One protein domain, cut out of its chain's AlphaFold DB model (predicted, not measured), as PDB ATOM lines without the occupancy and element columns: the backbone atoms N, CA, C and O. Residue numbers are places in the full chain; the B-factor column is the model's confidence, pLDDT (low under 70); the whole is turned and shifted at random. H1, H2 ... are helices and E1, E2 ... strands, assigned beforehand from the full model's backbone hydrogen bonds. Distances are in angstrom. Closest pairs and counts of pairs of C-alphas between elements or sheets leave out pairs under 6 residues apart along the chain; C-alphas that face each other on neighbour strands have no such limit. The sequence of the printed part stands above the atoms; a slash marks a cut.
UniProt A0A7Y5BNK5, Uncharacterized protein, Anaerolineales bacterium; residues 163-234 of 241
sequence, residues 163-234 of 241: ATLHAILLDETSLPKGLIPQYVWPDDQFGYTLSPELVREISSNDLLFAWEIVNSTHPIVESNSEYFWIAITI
ATOM      1  N   ALA A 163     156.967 143.166  91.502       97.88
ATOM      2  CA  ALA A 163     156.277 143.788  90.379       97.88
ATOM      3  C   ALA A 163     155.619 145.108  90.796       97.88
ATOM      4  O   ALA A 163     155.332 145.319  91.977       97.88
ATOM      5  N   THR A 164     155.290 145.947  89.819       97.88
ATOM      6  CA  THR A 164     154.389 147.086  90.006       97.88
ATOM      7  C   THR A 164     152.964 146.672  89.645       97.88
ATOM      8  O   THR A 164     152.695 146.308  88.505       97.88
ATOM      9  N   LEU A 165     152.043 146.733  90.605       97.81
ATOM     10  CA  LEU A 165     150.612 146.495  90.427       97.81
ATOM     11  C   LEU A 165     149.896 147.762  89.964       97.81
ATOM     12  O   LEU A 165     150.036 148.818  90.583       97.81
ATOM     13  N   HIS A 166     149.053 147.601  88.950       97.06
ATOM     14  CA  HIS A 166     148.093 148.575  88.453       97.06
ATOM     15  C   HIS A 166     146.682 147.989  88.533       97.06
ATOM     16  O   HIS A 166     146.483 146.802  88.268       97.06
ATOM     17  N   ALA A 167     145.691 148.819  88.854       96.50
ATOM     18  CA  ALA A 167     144.286 148.424  88.836       96.50
ATOM     19  C   ALA A 167     143.472 149.372  87.952       96.50
ATOM     20  O   ALA A 167     143.533 150.590  88.098       96.50
ATOM     21  N   ILE A 168     142.693 148.804  87.037       94.44
ATOM     22  CA  ILE A 168     141.845 149.528  86.095       94.44
ATOM     23  C   ILE A 168     140.400 149.181  86.433       94.44
ATOM     24  O   ILE A 168     139.986 148.030  86.294       94.44
ATOM     25  N   LEU A 169     139.633 150.170  86.896       95.19
ATOM     26  CA  LEU A 169     138.218 149.983  87.208       95.19
ATOM     27  C   LEU A 169     137.438 149.652  85.936       95.19
ATOM     28  O   LEU A 169     137.508 150.377  84.942       95.19
ATOM     29  N   LEU A 170     136.675 148.565  85.993       93.25
ATOM     30  CA  LEU A 170     135.788 148.145  84.923       93.25
ATOM     31  C   LEU A 170     134.378 148.629  85.224       93.25
ATOM     32  O   LEU A 170     133.796 148.299  86.257       93.25
ATOM     33  N   ASP A 171     133.806 149.384  84.293       88.12
ATOM     34  CA  ASP A 171     132.379 149.668  84.335       88.12
ATOM     35  C   ASP A 171     131.553 148.469  83.827       88.12
ATOM     36  O   ASP A 171     132.059 147.540  83.188       88.12
ATOM     37  N   GLU A 172     130.243 148.496  84.082       79.56
ATOM     38  CA  GLU A 172     129.314 147.447  83.634       79.56
ATOM     39  C   GLU A 172     129.305 147.252  82.108       79.56
ATOM     40  O   GLU A 172     128.881 146.202  81.620       79.56
ATOM     41  N   THR A 173     129.745 148.254  81.338       82.06
ATOM     42  CA  THR A 173     129.792 148.187  79.872       82.06
ATOM     43  C   THR A 173     131.079 147.561  79.343       82.06
ATOM     44  O   THR A 173     131.079 147.034  78.231       82.06
ATOM     45  N   SER A 174     132.137 147.578  80.151       83.62
ATOM     46  CA  SER A 174     133.464 147.035  79.861       83.62
ATOM     47  C   SER A 174     133.576 145.561  80.242       83.62
ATOM     48  O   SER A 174     134.404 144.837  79.690       83.62
ATOM     49  N   LEU A 175     132.724 145.089  81.155       80.75
ATOM     50  CA  LEU A 175     132.654 143.676  81.504       80.75
ATOM     51  C   LEU A 175     132.019 142.864  80.368       80.75
ATOM     52  O   LEU A 175     130.898 143.160  79.935       80.75
ATOM     53  N   PRO A 176     132.674 141.782  79.907       78.31
ATOM     54  CA  PRO A 176     132.034 140.836  79.013       78.31
ATOM     55  C   PRO A 176     130.725 140.336  79.636       78.31
ATOM     56  O   PRO A 176     130.672 139.960  80.808       78.31
ATOM     57  N   LYS A 177     129.636 140.347  78.860       79.50
ATOM     58  CA  LYS A 177     128.310 139.980  79.377       79.50
ATOM     59  C   LYS A 177     128.324 138.583  79.994       79.50
ATOM     60  O   LYS A 177     128.611 137.606  79.309       79.50
ATOM     61  N   GLY A 178     127.917 138.502  81.259       79.31
ATOM     62  CA  GLY A 178     127.846 137.243  81.998       79.31
ATOM     63  C   GLY A 178     129.189 136.758  82.546       79.31
ATOM     64  O   GLY A 178     129.232 135.658  83.091       79.31
ATOM     65  N   LEU A 179     130.258 137.552  82.430       83.31
ATOM     66  CA  LEU A 179     131.503 137.275  83.127       83.31
ATOM     67  C   LEU A 179     131.301 137.490  84.629       83.31
ATOM     68  O   LEU A 179     130.860 138.551  85.065       83.31
ATOM     69  N   ILE A 180     131.635 136.464  85.406       83.50
ATOM     70  CA  ILE A 180     131.716 136.524  86.863       83.50
ATOM     71  C   ILE A 180     133.207 136.420  87.196       83.50
ATOM     72  O   ILE A 180     133.830 135.452  86.740       83.50
ATOM     73  N   PRO A 181     133.799 137.379  87.932       86.00
ATOM     74  CA  PRO A 181     135.190 137.272  88.348       86.00
ATOM     75  C   PRO A 181     135.420 135.976  89.116       86.00
ATOM     76  O   PRO A 181     134.625 135.589  89.972       86.00
ATOM     77  N   GLN A 182     136.514 135.296  88.796       91.50
ATOM     78  CA  GLN A 182     136.900 134.064  89.486       91.50
ATOM     79  C   GLN A 182     137.623 134.358  90.805       91.50
ATOM     80  O   GLN A 182     137.721 133.485  91.666       91.50
ATOM     81  N   TYR A 183     138.097 135.595  90.962       96.31
ATOM     82  CA  TYR A 183     138.962 136.023  92.045       96.31
ATOM     83  C   TYR A 183     138.336 137.180  92.822       96.31
ATOM     84  O   TYR A 183     137.720 138.079  92.247       96.31
ATOM     85  N   VAL A 184     138.559 137.169  94.135       97.31
ATOM     86  CA  VAL A 184     138.237 138.266  95.052       97.31
ATOM     87  C   VAL A 184     139.544 138.742  95.667       97.31
ATOM     88  O   VAL A 184     140.304 137.922  96.186       97.31
ATOM     89  N   TRP A 185     139.814 140.043  95.598       97.75
ATOM     90  CA  TRP A 185     141.011 140.658  96.146       97.75
ATOM     91  C   TRP A 185     140.974 140.567  97.680       97.75
ATOM     92  O   TRP A 185     140.019 141.045  98.298       97.75
ATOM     93  N   PRO A 186     141.984 139.956  98.320       97.56
ATOM     94  CA  PRO A 186     142.066 139.815  99.772       97.56
ATOM     95  C   PRO A 186     142.393 141.135 100.497       97.56
ATOM     96  O   PRO A 186     143.435 141.235 101.148       97.56
ATOM     97  N   ASP A 187     141.512 142.140 100.418       95.88
ATOM     98  CA  ASP A 187     141.728 143.497 100.957       95.88
ATOM     99  C   ASP A 187     142.299 143.475 102.393       95.88
ATOM    100  O   ASP A 187     143.326 144.095 102.682       95.88
ATOM    101  N   ASP A 188     141.670 142.697 103.283       96.38
ATOM    102  CA  ASP A 188     142.057 142.568 104.695       96.38
ATOM    103  C   ASP A 188     143.416 141.877 104.889       96.38
ATOM    104  O   ASP A 188     144.171 142.219 105.802       96.38
ATOM    105  N   GLN A 189     143.736 140.890 104.047       96.88
ATOM    106  CA  GLN A 189     144.984 140.129 104.143       96.88
ATOM    107  C   GLN A 189     146.168 140.936 103.614       96.88
ATOM    108  O   GLN A 189     147.260 140.867 104.179       96.88
ATOM    109  N   PHE A 190     145.965 141.684 102.532       96.38
ATOM    110  CA  PHE A 190     147.011 142.499 101.922       96.38
ATOM    111  C   PHE A 190     147.123 143.884 102.572       96.38
ATOM    112  O   PHE A 190     148.168 144.527 102.479       96.38
ATOM    113  N   GLY A 191     146.088 144.332 103.290       96.56
ATOM    114  CA  GLY A 191     146.060 145.616 103.988       96.56
ATOM    115  C   GLY A 191     145.794 146.805 103.063       96.56
ATOM    116  O   GLY A 191     146.178 147.932 103.384       96.56
ATOM    117  N   TYR A 192     145.194 146.564 101.894       97.12
ATOM    118  CA  TYR A 192     144.785 147.595 100.942       97.12
ATOM    119  C   TYR A 192     143.701 147.099  99.994       97.12
ATOM    120  O   TYR A 192     143.687 145.938  99.600       97.12
ATOM    121  N   THR A 193     142.863 148.041  99.579       97.31
ATOM    122  CA  THR A 193     141.819 147.855  98.572       97.31
ATOM    123  C   THR A 193     142.319 148.332  97.213       97.31
ATOM    124  O   THR A 193     143.131 149.265  97.137       97.31
ATOM    125  N   LEU A 194     141.850 147.704  96.136       97.69
ATOM    126  CA  LEU A 194     142.122 148.183  94.783       97.69
ATOM    127  C   LEU A 194     141.392 149.507  94.520       97.69
ATOM    128  O   LEU A 194     140.320 149.773  95.058       97.69
ATOM    129  N   SER A 195     142.003 150.369  93.711       97.25
ATOM    130  CA  SER A 195     141.411 151.634  93.261       97.25
ATOM    131  C   SER A 195     141.983 152.011  91.889       97.25
ATOM    132  O   SER A 195     143.093 151.576  91.583       97.25
ATOM    133  N   PRO A 196     141.271 152.800  91.063       94.75
ATOM    134  CA  PRO A 196     141.733 153.173  89.719       94.75
ATOM    135  C   PRO A 196     143.101 153.877  89.694       94.75
ATOM    136  O   PRO A 196     143.817 153.823  88.699       94.75
ATOM    137  N   GLU A 197     143.463 154.570  90.773       93.94
ATOM    138  CA  GLU A 197     144.732 155.289  90.914       93.94
ATOM    139  C   GLU A 197     145.840 154.440  91.557       93.94
ATOM    140  O   GLU A 197     146.934 154.949  91.823       93.94
ATOM    141  N   LEU A 198     145.573 153.162  91.851       95.62
ATOM    142  CA  LEU A 198     146.542 152.293  92.502       95.62
ATOM    143  C   LEU A 198     147.715 152.004  91.560       95.62
ATOM    144  O   LEU A 198     147.567 151.337  90.539       95.62
ATOM    145  N   VAL A 199     148.894 152.456  91.981       96.00
ATOM    146  CA  VAL A 199     150.196 152.031  91.465       96.00
ATOM    147  C   VAL A 199     151.045 151.655  92.672       96.00
ATOM    148  O   VAL A 199     151.295 152.499  93.540       96.00
ATOM    149  N   ARG A 200     151.430 150.383  92.788       96.81
ATOM    150  CA  ARG A 200     152.093 149.873  93.994       96.81
ATOM    151  C   ARG A 200     153.122 148.801  93.673       96.81
ATOM    152  O   ARG A 200     152.802 147.825  93.017       96.81
ATOM    153  N   GLU A 201     154.308 148.930  94.254       97.69
ATOM    154  CA  GLU A 201     155.260 147.822  94.340       97.69
ATOM    155  C   GLU A 201     154.702 146.721  95.249       97.69
ATOM    156  O   GLU A 201     154.390 146.976  96.418       97.69
ATOM    157  N   ILE A 202     154.582 145.512  94.713       97.81
ATOM    158  CA  ILE A 202     154.079 144.325  95.407       97.81
ATOM    159  C   ILE A 202     155.146 143.228  95.448       97.81
ATOM    160  O   ILE A 202     156.044 143.173  94.604       97.81
ATOM    161  N   SER A 203     155.079 142.367  96.465       96.50
ATOM    162  CA  SER A 203     156.052 141.289  96.682       96.50
ATOM    163  C   SER A 203     155.490 140.236  97.635       96.50
ATOM    164  O   SER A 203     154.665 140.531  98.496       96.50
ATOM    165  N   SER A 204     156.020 139.014  97.594       95.00
ATOM    166  CA  SER A 204     155.540 137.911  98.441       95.00
ATOM    167  C   SER A 204     154.094 137.500  98.095       95.00
ATOM    168  O   SER A 204     153.813 137.173  96.946       95.00
ATOM    169  N   ASN A 205     153.174 137.459  99.067       95.81
ATOM    170  CA  ASN A 205     151.859 136.831  98.893       95.81
ATOM    171  C   ASN A 205     150.915 137.594  97.952       95.81
ATOM    172  O   ASN A 205     150.133 136.951  97.257       95.81
ATOM    173  N   ASP A 206     150.952 138.929  97.946       96.44
ATOM    174  CA  ASP A 206     150.104 139.708  97.037       96.44
ATOM    175  C   ASP A 206     150.583 139.590  95.587       96.44
ATOM    176  O   ASP A 206     149.760 139.453  94.687       96.44
ATOM    177  N   LEU A 207     151.899 139.508  95.371       98.00
ATOM    178  CA  LEU A 207     152.489 139.184  94.076       98.00
ATOM    179  C   LEU A 207     152.135 137.780  93.600       98.00
ATOM    180  O   LEU A 207     151.728 137.641  92.454       98.00
ATOM    181  N   LEU A 208     152.221 136.753  94.449       97.19
ATOM    182  CA  LEU A 208     151.820 135.394  94.054       97.19
ATOM    183  C   LEU A 208     150.351 135.344  93.615       97.19
ATOM    184  O   LEU A 208     150.026 134.726  92.604       97.19
ATOM    185  N   PHE A 209     149.475 136.037  94.342       97.94
ATOM    186  CA  PHE A 209     148.055 136.100  94.008       97.94
ATOM    187  C   PHE A 209     147.790 136.905  92.727       97.94
ATOM    188  O   PHE A 209     147.055 136.454  91.852       97.94
ATOM    189  N   ALA A 210     148.419 138.075  92.577       97.81
ATOM    190  CA  ALA A 210     148.320 138.866  91.353       97.81
ATOM    191  C   ALA A 210     148.875 138.098  90.143       97.81
ATOM    192  O   ALA A 210     148.268 138.131  89.075       97.81
ATOM    193  N   TRP A 211     149.978 137.364  90.321       97.75
ATOM    194  CA  TRP A 211     150.600 136.533  89.294       97.75
ATOM    195  C   TRP A 211     149.671 135.423  88.808       97.75
ATOM    196  O   TRP A 211     149.541 135.216  87.602       97.75
ATOM    197  N   GLU A 212     148.970 134.752  89.720       96.75
ATOM    198  CA  GLU A 212     147.952 133.761  89.362       96.75
ATOM    199  C   GLU A 212     146.843 134.383  88.497       96.75
ATOM    200  O   GLU A 212     146.479 133.838  87.453       96.75
ATOM    201  N   ILE A 213     146.350 135.563  88.883       96.56
ATOM    202  CA  ILE A 213     145.263 136.255  88.178       96.56
ATOM    203  C   ILE A 213     145.687 136.689  86.771       96.56
ATOM    204  O   ILE A 213     144.952 136.431  85.816       96.56
ATOM    205  N   VAL A 214     146.851 137.332  86.614       96.19
ATOM    206  CA  VAL A 214     147.297 137.858  85.305       96.19
ATOM    207  C   VAL A 214     147.660 136.764  84.301       96.19
ATOM    208  O   VAL A 214     147.739 137.033  83.105       96.19
ATOM    209  N   ASN A 215     147.870 135.532  84.774       95.69
ATOM    210  CA  ASN A 215     148.093 134.356  83.934       95.69
ATOM    211  C   ASN A 215     146.816 133.528  83.696       95.69
ATOM    212  O   ASN A 215     146.838 132.551  82.944       95.69
ATOM    213  N   SER A 216     145.692 133.915  84.303       94.25
ATOM    214  CA  SER A 216     144.382 133.323  84.031       94.25
ATOM    215  C   SER A 216     143.789 133.843  82.713       94.25
ATOM    216  O   SER A 216     144.246 134.830  82.146       94.25
ATOM    217  N   THR A 217     142.722 133.202  82.225       90.44
ATOM    218  CA  THR A 217     142.007 133.633  81.009       90.44
ATOM    219  C   THR A 217     141.463 135.065  81.095       90.44
ATOM    220  O   THR A 217     141.327 135.745  80.077       90.44
ATOM    221  N   HIS A 218     141.090 135.514  82.295       89.69
ATOM    222  CA  HIS A 218     140.489 136.823  82.519       89.69
ATOM    223  C   HIS A 218     141.097 137.436  83.784       89.69
ATOM    224  O   HIS A 218     140.700 137.029  84.879       89.69
ATOM    225  N   PRO A 219     142.006 138.421  83.665       92.19
ATOM    226  CA  PRO A 219     142.713 139.025  84.796       92.19
ATOM    227  C   PRO A 219     141.832 140.024  85.570       92.19
ATOM    228  O   PRO A 219     142.206 141.174  85.804       92.19
ATOM    229  N   ILE A 220     140.620 139.591  85.920       94.06
ATOM    230  CA  ILE A 220     139.573 140.398  86.541       94.06
ATOM    231  C   ILE A 220     139.336 139.906  87.965       94.06
ATOM    232  O   ILE A 220     139.142 138.712  88.206       94.06
ATOM    233  N   VAL A 221     139.307 140.851  88.898       96.31
ATOM    234  CA  VAL A 221     139.163 140.605  90.331       96.31
ATOM    235  C   VAL A 221     138.115 141.538  90.936       96.31
ATOM    236  O   VAL A 221     137.980 142.691  90.528       96.31
ATOM    237  N   GLU A 222     137.356 141.037  91.908       96.56
ATOM    238  CA  GLU A 222     136.449 141.851  92.722       96.56
ATOM    239  C   GLU A 222     137.182 142.428  93.942       96.56
ATOM    240  O   GLU A 222     137.828 141.685  94.672       96.56
ATOM    241  N   SER A 223     137.062 143.728  94.205       97.19
ATOM    242  CA  SER A 223     137.560 144.387  95.424       97.19
ATOM    243  C   SER A 223     136.523 145.416  95.867       97.19
ATOM    244  O   SER A 223     136.062 146.212  95.054       97.19
ATOM    245  N   ASN A 224     136.092 145.364  97.133       94.81
ATOM    246  CA  ASN A 224     135.052 146.245  97.685       94.81
ATOM    247  C   ASN A 224     133.777 146.388  96.806       94.81
ATOM    248  O   ASN A 224     133.256 147.488  96.619       94.81
ATOM    249  N   SER A 225     133.269 145.270  96.267       93.12
ATOM    250  CA  SER A 225     132.096 145.217  95.369       93.12
ATOM    251  C   SER A 225     132.250 145.949  94.028       93.12
ATOM    252  O   SER A 225     131.263 146.162  93.323       93.12
ATOM    253  N   GLU A 226     133.478 146.304  93.657       95.00
ATOM    254  CA  GLU A 226     133.846 146.819  92.343       95.00
ATOM    255  C   GLU A 226     134.723 145.800  91.609       95.00
ATOM    256  O   GLU A 226     135.356 144.936  92.222       95.00
ATOM    257  N   TYR A 227     134.756 145.892  90.281       95.38
ATOM    258  CA  TYR A 227     135.519 144.978  89.438       95.38
ATOM    259  C   TYR A 227     136.700 145.697  88.810       95.38
ATOM    260  O   TYR A 227     136.549 146.763  88.214       95.38
ATOM    261  N   PHE A 228     137.871 145.080  88.903       96.00
ATOM    262  CA  PHE A 228     139.108 145.628  88.374       96.00
ATOM    263  C   PHE A 228     139.744 144.644  87.407       96.00
ATOM    264  O   PHE A 228     139.845 143.456  87.707       96.00
ATOM    265  N   TRP A 229     140.222 145.150  86.274       95.00
ATOM    266  CA  TRP A 229     141.300 144.498  85.541       95.00
ATOM    267  C   TRP A 229     142.595 144.869  86.258       95.00
ATOM    268  O   TRP A 229     142.896 146.055  86.403       95.00
ATOM    269  N   ILE A 230     143.361 143.877  86.714       96.00
ATOM    270  CA  ILE A 230     144.695 144.136  87.266       96.00
ATOM    271  C   ILE A 230     145.792 143.869  86.244       96.00
ATOM    272  O   ILE A 230     145.748 142.894  85.490       96.00
ATOM    273  N   ALA A 231     146.786 144.746  86.236       96.38
ATOM    274  CA  ALA A 231     148.000 144.547  85.476       96.38
ATOM    275  C   ALA A 231     149.211 144.561  86.397       96.38
ATOM    276  O   ALA A 231     149.229 145.300  87.382       96.38
ATOM    277  N   ILE A 232     150.219 143.758  86.076       96.81
ATOM    278  CA  ILE A 232     151.510 143.835  86.753       96.81
ATOM    279  C   ILE A 232     152.623 144.096  85.747       96.81
ATOM    280  O   ILE A 232     152.627 143.526  84.660       96.81
ATOM    281  N   THR A 233     153.578 144.926  86.147       96.62
ATOM    282  CA  THR A 233     154.822 145.178  85.416       96.62
ATOM    283  C   THR A 233     155.954 144.482  86.155       96.62
ATOM    284  O   THR A 233     156.195 144.772  87.329       96.62
ATOM    285  N   ILE A 234     156.616 143.528  85.500       96.75
ATOM    286  CA  ILE A 234     157.742 142.781  86.065       96.75
ATOM    287  C   ILE A 234     159.006 143.244  85.342       96.75
ATOM    288  O   ILE A 234     159.124 142.979  84.140       96.75
TER     289      ILE A 234
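What this domain is: This is residues 163 to 234 of the 241 residues of an uncharacterized protein of Anaerolineales bacterium (UniProt A0A7Y5BNK5). A strongly twisted, curled sheet of four antiparallel strands, in the order E2, E1, E4, E3, is covered on one face by helix H2, which crosses it. A long loop, residues 171 to 186, leads from E1 round to the short helix H1, and its Thr 173 lies at one extreme of the longest distance in the domain. The 72 printed residues include two named helices and four named strands, in the order E1, H1, E2, H2, E3, E4, a mixed class. The whole is compact, with a radius of gyration of the C-alphas of 11.3 A, yet elongated, spanning 33 by 22 by 19 A.

How they stand to each other: The inner strands E1, residues 163 to 170, and E4, residues 226 to 233, are antiparallel at 150 degrees, with N 166 and O 231 2.8 A apart. Edge strand E2, residues 199 to 202, is antiparallel to E1, with N 165 and O 200 2.8 A apart. Edge strand E3, residues 220 to 223, forms a hairpin with E4, with N 221 and O 228 2.9 A apart. Residues 183 to 184 pair in parallel with 221 to 222 of E3. H2, residues 205 to 214, is on the sheet in two layers, a helix layer over one face, at a height of 6.8 A. It is only just over E4, with 3 of its 10 C-alphas falling there, and runs across the strands at 78 degrees to E4 on the local plane; the closest C-alphas, of Val 214 and Ala 231, are 6.7 A apart. H1, residues 187 to 190, is not on the sheet; it is close to H2 but not clearly touching, the closest C-alphas, of Phe 190 and Asp 206, being 6.4 A apart. Every O i to N i+4 pair of H2 is within hydrogen-bond range, while H1 is too short for one.

Where its parts are: E1 begins at C-alpha 163 (156.277, 143.788, 90.379) and is 21.6 A long; E4 is 22.2 A long and ends at C-alpha 233 (154.822, 145.178, 85.416). H2 is 14.4 A long, E3 9.9 A, E2 9.5 A and H1 5.5 A.

The domain as a whole: The C-alphas of Thr 173 and Ser 204 are farthest apart, at 33.4 A. The printed part has no cut, the link from E1 to H1 is long, and no printed residue has a pLDDT under 70.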